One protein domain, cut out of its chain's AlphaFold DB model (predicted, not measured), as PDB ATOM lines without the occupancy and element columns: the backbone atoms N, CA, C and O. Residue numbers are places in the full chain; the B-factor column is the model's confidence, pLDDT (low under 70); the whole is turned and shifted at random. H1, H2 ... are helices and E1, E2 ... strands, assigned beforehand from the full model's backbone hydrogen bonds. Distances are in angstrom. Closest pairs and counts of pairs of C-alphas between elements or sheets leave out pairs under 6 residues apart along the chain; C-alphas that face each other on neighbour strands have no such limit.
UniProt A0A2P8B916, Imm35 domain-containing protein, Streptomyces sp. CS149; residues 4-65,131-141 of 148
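Overview. This is residues 4 to 65 and 131 to 141 of the 148 residues of the protein "Imm35 domain-containing protein" of Streptomyces sp. CS149 (UniProt A0A2P8B916). A small, twisted four-stranded sheet has H3 over one face, while a long arm, residues 7 to 28, reaches away from between E1 and E2 and folds back, with H1 near its tip. The arm makes the length; residues 15 to 20 stand free. The 73 printed residues include three named helices and four named strands, along the chain E1 H1 E2 E3 H2 H3 E4; the sheet's order is E1 E2 E3 E4, all antiparallel. The class is mixed, with 35 residues, under half, in named elements. The whole is only just loose, close to compact, with a radius of gyration of the C-alphas of 14.0 A and spans of 45 by 25 by 15 A.

Along the chain. E1 is residues 4 to 6, beginning at C-alpha 4 (1.028, -8.368, -43.358). E2 is residues 29 to 32, 9.8 A long, E3 residues 38 to 40, and E4 residues 137 to 140, 9.2 A, ending at C-alpha 140 (11.245, 1.363, -39.846). H1 is residues 11 to 16, H2 residues 43 to 48, and H3 residues 51 to 59, 10.5 A.

Arrangement. E1 and E2 are antiparallel, with N 4 and O 31 at 2.8 A. E2 and E3 form a hairpin, N 30 and O 39 at 2.8 A. For E3 and E4, N 40 and O 137 are 2.8 A apart. H3 is over E3 at a height over the sheet of 9.8 A, slantwise at 54 degrees on the local plane. H2 only grazes the sheet, with residues 43 to 46. H2 and H3 are close but not clearly touching, the closest C-alphas, Ser 45 and Trp 51, 5.4 A apart. H1 is not on the sheet. In H1, H2 and H3 every O i to N i+4 pair is within hydrogen-bond range.

Size, cuts and confidence. The C-alphas farthest apart, Thr 16 and Pro 63, are 44.6 A apart. Residues 66 to 130 are not printed; C-alphas 65 and 131 are 17.6 A apart across the cut. The link H1 to E2 is long. Residues 24 to 25 are under pLDDT 70.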
ATOM      1  N   TRP A   4       1.157  -7.980 -41.953       95.00
ATOM      2  CA  TRP A   4       1.028  -8.368 -43.358       95.00
ATOM      3  C   TRP A   4       2.403  -8.775 -43.893       95.00
ATOM      4  O   TRP A   4       3.380  -8.090 -43.604       95.00
ATOM      5  N   ILE A   5       2.480  -9.858 -44.675       93.06
ATOM      6  CA  ILE A   5       3.696 -10.205 -45.424       93.06
ATOM      7  C   ILE A   5       3.568  -9.599 -46.817       93.06
ATOM      8  O   ILE A   5       2.573  -9.837 -47.504       93.06
ATOM      9  N   VAL A   6       4.554  -8.803 -47.216       91.06
ATOM     10  CA  VAL A   6       4.562  -8.083 -48.489       91.06
ATOM     11  C   VAL A   6       5.812  -8.448 -49.275       91.06
ATOM     12  O   VAL A   6       6.921  -8.498 -48.742       91.06
ATOM     13  N   HIS A   7       5.614  -8.672 -50.568       87.00
ATOM     14  CA  HIS A   7       6.673  -8.835 -51.551       87.00
ATOM     15  C   HIS A   7       6.545  -7.715 -52.576       87.00
ATOM     16  O   HIS A   7       5.432  -7.321 -52.930       87.00
ATOM     17  N   TRP A   8       7.671  -7.227 -53.075       83.00
ATOM     18  CA  TRP A   8       7.697  -6.318 -54.209       83.00
ATOM     19  C   TRP A   8       8.706  -6.820 -55.236       83.00
ATOM     20  O   TRP A   8       9.688  -7.485 -54.917       83.00
ATOM     21  N   THR A   9       8.440  -6.544 -56.502       82.88
ATOM     22  CA  THR A   9       9.356  -6.866 -57.594       82.88
ATOM     23  C   THR A   9       9.125  -5.889 -58.742       82.88
ATOM     24  O   THR A   9       8.172  -5.106 -58.713       82.88
ATOM     25  N   SER A  10      10.006  -5.896 -59.741       79.62
ATOM     26  CA  SER A  10       9.852  -5.037 -60.911       79.62
ATOM     27  C   SER A  10       8.698  -5.531 -61.791       79.62
ATOM     28  O   SER A  10       8.536  -6.730 -62.021       79.62
ATOM     29  N   GLU A  11       7.904  -4.605 -62.333       85.19
ATOM     30  CA  GLU A  11       6.854  -4.936 -63.310       85.19
ATOM     31  C   GLU A  11       7.440  -5.691 -64.515       85.19
ATOM     32  O   GLU A  11       6.853  -6.652 -65.013       85.19
ATOM     33  N   ALA A  12       8.639  -5.287 -64.950       84.19
ATOM     34  CA  ALA A  12       9.365  -5.937 -66.032       84.19
ATOM     35  C   ALA A  12       9.601  -7.425 -65.737       84.19
ATOM     36  O   ALA A  12       9.274  -8.249 -66.585       84.19
ATOM     37  N   PHE A  13      10.076  -7.768 -64.535       82.94
ATOM     38  CA  PHE A  13      10.277  -9.156 -64.125       82.94
ATOM     39  C   PHE A  13       8.965  -9.942 -64.083       82.94
ATOM     40  O   PHE A  13       8.911 -11.055 -64.595       82.94
ATOM     41  N   VAL A  14       7.887  -9.360 -63.546       83.38
ATOM     42  CA  VAL A  14       6.563 -10.016 -63.528       83.38
ATOM     43  C   VAL A  14       6.088 -10.343 -64.943       83.38
ATOM     44  O   VAL A  14       5.492 -11.393 -65.172       83.38
ATOM     45  N   ARG A  15       6.359  -9.451 -65.901       86.75
ATOM     46  CA  ARG A  15       5.917  -9.607 -67.288       86.75
ATOM     47  C   ARG A  15       6.789 -10.562 -68.102       86.75
ATOM     48  O   ARG A  15       6.254 -11.272 -68.948       86.75
ATOM     49  N   THR A  16       8.109 -10.538 -67.923       88.00
ATOM     50  CA  THR A  16       9.050 -11.287 -68.778       88.00
ATOM     51  C   THR A  16       9.578 -12.565 -68.136       88.00
ATOM     52  O   THR A  16      10.012 -13.459 -68.856       88.00
ATOM     53  N   GLY A  17       9.579 -12.649 -66.804       82.25
ATOM     54  CA  GLY A  17      10.240 -13.710 -66.045       82.25
ATOM     55  C   GLY A  17      11.768 -13.703 -66.154       82.25
ATOM     56  O   GLY A  17      12.402 -14.646 -65.690       82.25
ATOM     57  N   ASP A  18      12.367 -12.681 -66.774       85.25
ATOM     58  CA  ASP A  18      13.807 -12.615 -67.025       85.25
ATOM     59  C   ASP A  18      14.568 -12.275 -65.728       85.25
ATOM     60  O   ASP A  18      14.463 -11.148 -65.235       85.25
ATOM     61  N   PRO A  19      15.374 -13.196 -65.170       79.56
ATOM     62  CA  PRO A  19      16.092 -12.955 -63.921       79.56
ATOM     63  C   PRO A  19      17.068 -11.775 -63.986       79.56
ATOM     64  O   PRO A  19      17.413 -11.226 -62.942       79.56
ATOM     65  N   SER A  20      17.496 -11.350 -65.181       82.94
ATOM     66  CA  SER A  20      18.393 -10.199 -65.347       82.94
ATOM     67  C   SER A  20      17.740  -8.856 -64.987       82.94
ATOM     68  O   SER A  20      18.447  -7.904 -64.660       82.94
ATOM     69  N   VAL A  21      16.401  -8.786 -64.983       80.69
ATOM     70  CA  VAL A  21      15.623  -7.605 -64.561       80.69
ATOM     71  C   VAL A  21      15.003  -7.762 -63.168       80.69
ATOM     72  O   VAL A  21      14.203  -6.923 -62.732       80.69
ATOM     73  N   MET A  22      15.359  -8.838 -62.459       75.00
ATOM     74  CA  MET A  22      14.954  -9.057 -61.077       75.00
ATOM     75  C   MET A  22      15.753  -8.125 -60.162       75.00
ATOM     76  O   MET A  22      16.979  -8.197 -60.088       75.00
ATOM     77  N   LEU A  23      15.056  -7.243 -59.447       71.38
ATOM     78  CA  LEU A  23      15.691  -6.382 -58.453       71.38
ATOM     79  C   LEU A  23      16.000  -7.200 -57.192       71.38
ATOM     80  O   LEU A  23      15.125  -7.872 -56.645       71.38
ATOM     81  N   ALA A  24      17.253  -7.145 -56.736       67.00
ATOM     82  CA  ALA A  24      17.648  -7.740 -55.464       67.00
ATOM     83  C   ALA A  24      16.968  -6.998 -54.298       67.00
ATOM     84  O   ALA A  24      16.873  -5.772 -54.315       67.00
ATOM     85  N   GLY A  25      16.516  -7.742 -53.281       64.94
ATOM     86  CA  GLY A  25      15.837  -7.166 -52.112       64.94
ATOM     87  C   GLY A  25      14.322  -6.981 -52.266       64.94
ATOM     88  O   GLY A  25      13.762  -6.064 -51.683       64.94
ATOM     89  N   GLY A  26      13.630  -7.840 -53.023       75.50
ATOM     90  CA  GLY A  26      12.164  -7.804 -53.191       75.50
ATOM     91  C   GLY A  26      11.323  -8.216 -51.965       75.50
ATOM     92  O   GLY A  26      10.107  -8.387 -52.062       75.50
ATOM     93  N   GLY A  27      11.950  -8.409 -50.805       72.06
ATOM     94  CA  GLY A  27      11.331  -9.001 -49.619       72.06
ATOM     95  C   GLY A  27      11.538 -10.515 -49.542       72.06
ATOM     96  O   GLY A  27      12.219 -11.094 -50.397       72.06
ATOM     97  N   PRO A  28      10.972 -11.182 -48.524       90.50
ATOM     98  CA  PRO A  28       9.772 -10.787 -47.774       90.50
ATOM     99  C   PRO A  28       9.945  -9.662 -46.741       90.50
ATOM    100  O   PRO A  28      10.940  -9.591 -46.023       90.50
ATOM    101  N   TYR A  29       8.912  -8.823 -46.630       93.75
ATOM    102  CA  TYR A  29       8.777  -7.795 -45.596       93.75
ATOM    103  C   TYR A  29       7.564  -8.051 -44.712       93.75
ATOM    104  O   TYR A  29       6.521  -8.492 -45.192       93.75
ATOM    105  N   LEU A  30       7.684  -7.712 -43.434       95.50
ATOM    106  CA  LEU A  30       6.594  -7.687 -42.471       95.50
ATOM    107  C   LEU A  30       6.162  -6.241 -42.250       95.50
ATOM    108  O   LEU A  30       6.989  -5.395 -41.911       95.50
ATOM    109  N   VAL A  31       4.871  -5.972 -42.408       95.50
ATOM    110  CA  VAL A  31       4.257  -4.698 -42.029       95.50
ATOM    111  C   VAL A  31       3.390  -4.930 -40.802       95.50
ATOM    112  O   VAL A  31       2.427  -5.701 -40.856       95.50
ATOM    113  N   ASP A  32       3.740  -4.285 -39.697       94.62
ATOM    114  CA  ASP A  32       3.005  -4.332 -38.440       94.62
ATOM    115  C   ASP A  32       1.603  -3.734 -38.610       94.62
ATOM    116  O   ASP A  32       1.433  -2.618 -39.100       94.62
ATOM    117  N   ARG A  33       0.570  -4.480 -38.207       94.00
ATOM    118  CA  ARG A  33      -0.822  -4.019 -38.344       94.00
ATOM    119  C   ARG A  33      -1.252  -3.024 -37.272       94.00
ATOM    120  O   ARG A  33      -2.320  -2.433 -37.406       94.00
ATOM    121  N   VAL A  34      -0.498  -2.915 -36.185       92.12
ATOM    122  CA  VAL A  34      -0.825  -2.077 -35.030       92.12
ATOM    123  C   VAL A  34      -0.160  -0.714 -35.154       92.12
ATOM    124  O   VAL A  34      -0.837   0.291 -34.972       92.12
ATOM    125  N   ASP A  35       1.136  -0.677 -35.464       91.75
ATOM    126  CA  ASP A  35       1.920   0.567 -35.482       91.75
ATOM    127  C   ASP A  35       2.483   0.941 -36.867       91.75
ATOM    128  O   ASP A  35       3.045   2.025 -37.029       91.75
ATOM    129  N   GLY A  36       2.296   0.085 -37.879       94.19
ATOM    130  CA  GLY A  36       2.782   0.317 -39.238       94.19
ATOM    131  C   GLY A  36       4.287   0.112 -39.429       94.19
ATOM    132  O   GLY A  36       4.797   0.445 -40.499       94.19
ATOM    133  N   GLY A  37       5.004  -0.420 -38.434       95.25
ATOM    134  CA  GLY A  37       6.423  -0.746 -38.527       95.25
ATOM    135  C   GLY A  37       6.746  -1.670 -39.705       95.25
ATOM    136  O   GLY A  37       5.989  -2.585 -40.031       95.25
ATOM    137  N   LEU A  38       7.881  -1.417 -40.358       95.25
ATOM    138  CA  LEU A  38       8.386  -2.206 -41.477       95.25
ATOM    139  C   LEU A  38       9.610  -3.002 -41.034       95.25
ATOM    140  O   LEU A  38      10.607  -2.441 -40.568       95.25
ATOM    141  N   HIS A  39       9.563  -4.307 -41.264       95.06
ATOM    142  CA  HIS A  39      10.641  -5.223 -40.932       95.06
ATOM    143  C   HIS A  39      10.989  -6.108 -42.128       95.06
ATOM    144  O   HIS A  39      10.131  -6.477 -42.926       95.06
ATOM    145  N   GLU A  40      12.259  -6.449 -42.257       94.12
ATOM    146  CA  GLU A  40      12.799  -7.360 -43.256       94.12
ATOM    147  C   GLU A  40      12.997  -8.743 -42.637       94.12
ATOM    148  O   GLU A  40      13.460  -8.860 -41.496       94.12
ATOM    149  N   ILE A  41      12.666  -9.784 -43.400       94.12
ATOM    150  CA  ILE A  41      12.957 -11.172 -43.047       94.12
ATOM    151  C   ILE A  41      13.589 -11.905 -44.229       94.12
ATOM    152  O   ILE A  41      13.293 -11.638 -45.393       94.12
ATOM    153  N   GLY A  42      14.455 -12.871 -43.929       91.00
ATOM    154  CA  GLY A  42      15.015 -13.748 -44.952       91.00
ATOM    155  C   GLY A  42      13.944 -14.638 -45.590       91.00
ATOM    156  O   GLY A  42      12.984 -15.049 -44.935       91.00
ATOM    157  N   VAL A  43      14.139 -15.004 -46.863       88.69
ATOM    158  CA  VAL A  43      13.236 -15.913 -47.601       88.69
ATOM    159  C   VAL A  43      13.036 -17.229 -46.850       88.69
ATOM    160  O   VAL A  43      11.905 -17.683 -46.708       88.69
ATOM    161  N   VAL A  44      14.117 -17.817 -46.324       90.56
ATOM    162  CA  VAL A  44      14.031 -19.074 -45.565       90.56
ATOM    163  C   VAL A  44      13.164 -18.885 -44.323       90.56
ATOM    164  O   VAL A  44      12.243 -19.665 -44.125       90.56
ATOM    165  N   SER A  45      13.392 -17.810 -43.557       92.81
ATOM    166  CA  SER A  45      12.589 -17.478 -42.373       92.81
ATOM    167  C   SER A  45      11.103 -17.344 -42.713       92.81
ATOM    168  O   SER A  45      10.251 -17.899 -42.025       92.81
ATOM    169  N   SER A  46      10.777 -16.678 -43.826       92.12
ATOM    170  CA  SER A  46       9.396 -16.534 -44.298       92.12
ATOM    171  C   SER A  46       8.743 -17.851 -44.694       92.12
ATOM    172  O   SER A  46       7.559 -18.029 -44.429       92.12
ATOM    173  N   VAL A  47       9.475 -18.738 -45.370       91.38
ATOM    174  CA  VAL A  47       8.942 -20.020 -45.850       91.38
ATOM    175  C   VAL A  47       8.739 -20.993 -44.690       91.38
ATOM    176  O   VAL A  47       7.766 -21.742 -44.689       91.38
ATOM    177  N   THR A  48       9.636 -20.983 -43.704       92.25
ATOM    178  CA  THR A  48       9.550 -21.865 -42.533       92.25
ATOM    179  C   THR A  48       8.652 -21.316 -41.427       92.25
ATOM    180  O   THR A  48       8.248 -22.079 -40.556       92.25
ATOM    181  N   GLY A  49       8.348 -20.015 -41.436       92.88
ATOM    182  CA  GLY A  49       7.633 -19.338 -40.350       92.88
ATOM    183  C   GLY A  49       8.509 -19.009 -39.136       92.88
ATOM    184  O   GLY A  49       7.997 -18.506 -38.140       92.88
ATOM    185  N   ALA A  50       9.826 -19.237 -39.207       91.75
ATOM    186  CA  ALA A  50      10.750 -19.035 -38.085       91.75
ATOM    187  C   ALA A  50      10.808 -17.579 -37.577       91.75
ATOM    188  O   ALA A  50      11.229 -17.329 -36.450       91.75
ATOM    189  N   TRP A  51      10.359 -16.614 -38.385       93.50
ATOM    190  CA  TRP A  51      10.288 -15.202 -38.008       93.50
ATOM    191  C   TRP A  51       9.261 -14.912 -36.904       93.50
ATOM    192  O   TRP A  51       9.377 -13.881 -36.241       93.50
ATOM    193  N   GLU A  52       8.234 -15.751 -36.728       94.38
ATOM    194  CA  GLU A  52       7.076 -15.416 -35.888       94.38
ATOM    195  C   GLU A  52       7.452 -15.225 -34.420       94.38
ATOM    196  O   GLU A  52       7.085 -14.213 -33.818       94.38
ATOM    197  N   ASP A  53       8.206 -16.165 -33.857       92.81
ATOM    198  CA  ASP A  53       8.591 -16.142 -32.447       92.81
ATOM    199  C   ASP A  53       9.564 -15.000 -32.146       92.81
ATOM    200  O   ASP A  53       9.388 -14.275 -31.165       92.81
ATOM    201  N   ASP A  54      10.532 -14.757 -33.031       93.69
ATOM    202  CA  ASP A  54      11.447 -13.623 -32.897       93.69
ATOM    203  C   ASP A  54      10.707 -12.280 -33.004       93.69
ATOM    204  O   ASP A  54      10.897 -11.386 -32.177       93.69
ATOM    205  N   TYR A  55       9.786 -12.143 -33.962       94.94
ATOM    206  CA  TYR A  55       8.968 -10.941 -34.090       94.94
ATOM    207  C   TYR A  55       8.084 -10.716 -32.854       94.94
ATOM    208  O   TYR A  55       8.049  -9.621 -32.291       94.94
ATOM    209  N   ARG A  56       7.382 -11.748 -32.379       94.19
ATOM    210  CA  ARG A  56       6.514 -11.631 -31.199       94.19
ATOM    211  C   ARG A  56       7.318 -11.310 -29.947       94.19
ATOM    212  O   ARG A  56       6.963 -10.369 -29.243       94.19
ATOM    213  N   GLY A  57       8.387 -12.055 -29.697       92.50
ATOM    214  CA  GLY A  57       9.196 -11.925 -28.493       92.50
ATOM    215  C   GLY A  57      10.025 -10.647 -28.488       92.50
ATOM    216  O   GLY A  57       9.874  -9.810 -27.600       92.50
ATOM    217  N   ARG A  58      10.891 -10.466 -29.489       92.44
ATOM    218  CA  ARG A  58      11.885  -9.385 -29.491       92.44
ATOM    219  C   ARG A  58      11.340  -8.062 -30.009       92.44
ATOM    220  O   ARG A  58      11.686  -7.025 -29.453       92.44
ATOM    221  N   ILE A  59      10.516  -8.076 -31.059       93.19
ATOM    222  CA  ILE A  59       9.990  -6.832 -31.650       93.19
ATOM    223  C   ILE A  59       8.756  -6.343 -30.889       93.19
ATOM    224  O   ILE A  59       8.658  -5.161 -30.578       93.19
ATOM    225  N   ARG A  60       7.822  -7.241 -30.552       91.50
ATOM    226  CA  ARG A  60       6.558  -6.868 -29.894       91.50
ATOM    227  C   ARG A  60       6.537  -7.040 -28.380       91.50
ATOM    228  O   ARG A  60       5.564  -6.610 -27.763       91.50
ATOM    229  N   GLY A  61       7.559  -7.655 -27.783       91.25
ATOM    230  CA  GLY A  61       7.595  -7.911 -26.340       91.25
ATOM    231  C   GLY A  61       6.465  -8.826 -25.857       91.25
ATOM    232  O   GLY A  61       6.081  -8.772 -24.690       91.25
ATOM    233  N   LEU A  62       5.875  -9.619 -26.753       91.56
ATOM    234  CA  LEU A  62       4.800 -10.544 -26.429       91.56
ATOM    235  C   LEU A  62       5.379 -11.836 -25.848       91.56
ATOM    236  O   LEU A  62       6.448 -12.274 -26.275       91.56
ATOM    237  N   PRO A  63       4.659 -12.493 -24.923       89.25
ATOM    238  CA  PRO A  63       5.075 -13.793 -24.426       89.25
ATOM    239  C   PRO A  63       5.107 -14.810 -25.574       89.25
ATOM    240  O   PRO A  63       4.139 -14.950 -26.329       89.25
ATOM    241  N   VAL A  64       6.227 -15.521 -25.677       89.81
ATOM    242  CA  VAL A  64       6.453 -16.638 -26.598       89.81
ATOM    243  C   VAL A  64       6.756 -17.862 -25.748       89.81
ATOM    244  O   VAL A  64       7.582 -17.789 -24.840       89.81
ATOM    245  N   ARG A  65       6.054 -18.966 -26.013       89.25
ATOM    246  CA  ARG A  65       6.315 -20.241 -25.339       89.25
ATOM    247  C   ARG A  65       7.674 -20.771 -25.775       89.25
ATOM    248  O   ARG A  65       7.990 -20.779 -26.958       89.25
ATOM    249  N   ASP A 131      19.389 -18.095 -34.770       89.69
ATOM    250  CA  ASP A 131      20.226 -17.959 -35.959       89.69
ATOM    251  C   ASP A 131      19.911 -16.607 -36.629       89.69
ATOM    252  O   ASP A 131      18.750 -16.352 -36.979       89.69
ATOM    253  N   PRO A 132      20.911 -15.729 -36.836       87.94
ATOM    254  CA  PRO A 132      20.719 -14.448 -37.506       87.94
ATOM    255  C   PRO A 132      20.040 -14.539 -38.879       87.94
ATOM    256  O   PRO A 132      19.409 -13.571 -39.297       87.94
ATOM    257  N   VAL A 133      20.127 -15.678 -39.577       88.31
ATOM    258  CA  VAL A 133      19.429 -15.915 -40.855       88.31
ATOM    259  C   VAL A 133      17.904 -15.903 -40.688       88.31
ATOM    260  O   VAL A 133      17.182 -15.524 -41.617       88.31
ATOM    261  N   TYR A 134      17.403 -16.291 -39.513       91.56
ATOM    262  CA  TYR A 134      15.973 -16.288 -39.202       91.56
ATOM    263  C   TYR A 134      15.490 -14.994 -38.553       91.56
ATOM    264  O   TYR A 134      14.279 -14.766 -38.504       91.56
ATOM    265  N   ALA A 135      16.413 -14.144 -38.104       93.69
ATOM    266  CA  ALA A 135      16.098 -12.943 -37.354       93.69
ATOM    267  C   ALA A 135      15.329 -11.904 -38.182       93.69
ATOM    268  O   ALA A 135      15.632 -11.624 -39.343       93.69
ATOM    269  N   VAL A 136      14.363 -11.271 -37.526       95.38
ATOM    270  CA  VAL A 136      13.624 -10.125 -38.038       95.38
ATOM    271  C   VAL A 136      14.449  -8.861 -37.852       95.38
ATOM    272  O   VAL A 136      14.893  -8.525 -36.748       95.38
ATOM    273  N   LYS A 137      14.633  -8.113 -38.936       94.94
ATOM    274  CA  LYS A 137      15.365  -6.850 -38.922       94.94
ATOM    275  C   LYS A 137      14.398  -5.687 -39.074       94.94
ATOM    276  O   LYS A 137      13.745  -5.549 -40.100       94.94
ATOM    277  N   THR A 138      14.328  -4.812 -38.081       95.56
ATOM    278  CA  THR A 138      13.542  -3.578 -38.199       95.56
ATOM    279  C   THR A 138      14.199  -2.625 -39.192       95.56
ATOM    280  O   THR A 138      15.375  -2.293 -39.050       95.56
ATOM    281  N   LEU A 139      13.430  -2.196 -40.194       93.38
ATOM    282  CA  LEU A 139      13.822  -1.159 -41.148       93.38
ATOM    283  C   LEU A 139      13.225   0.195 -40.763       93.38
ATOM    284  O   LEU A 139      13.917   1.207 -40.821       93.38
ATOM    285  N   LEU A 140      11.957   0.196 -40.349       93.50
ATOM    286  CA  LEU A 140      11.245   1.363 -39.846       93.50
ATOM    287  C   LEU A 140      10.444   0.943 -38.618       93.50
ATOM    288  O   LEU A 140       9.630   0.026 -38.697       93.50
ATOM    289  N   SER A 141      10.663   1.604 -37.490       88.94
ATOM    290  CA  SER A 141       9.822   1.400 -36.311       88.94
ATOM    291  C   SER A 141       8.458   2.057 -36.513       88.94
ATOM    292  O   SER A 141       8.374   3.158 -37.059       88.94
TER     293      SER A 141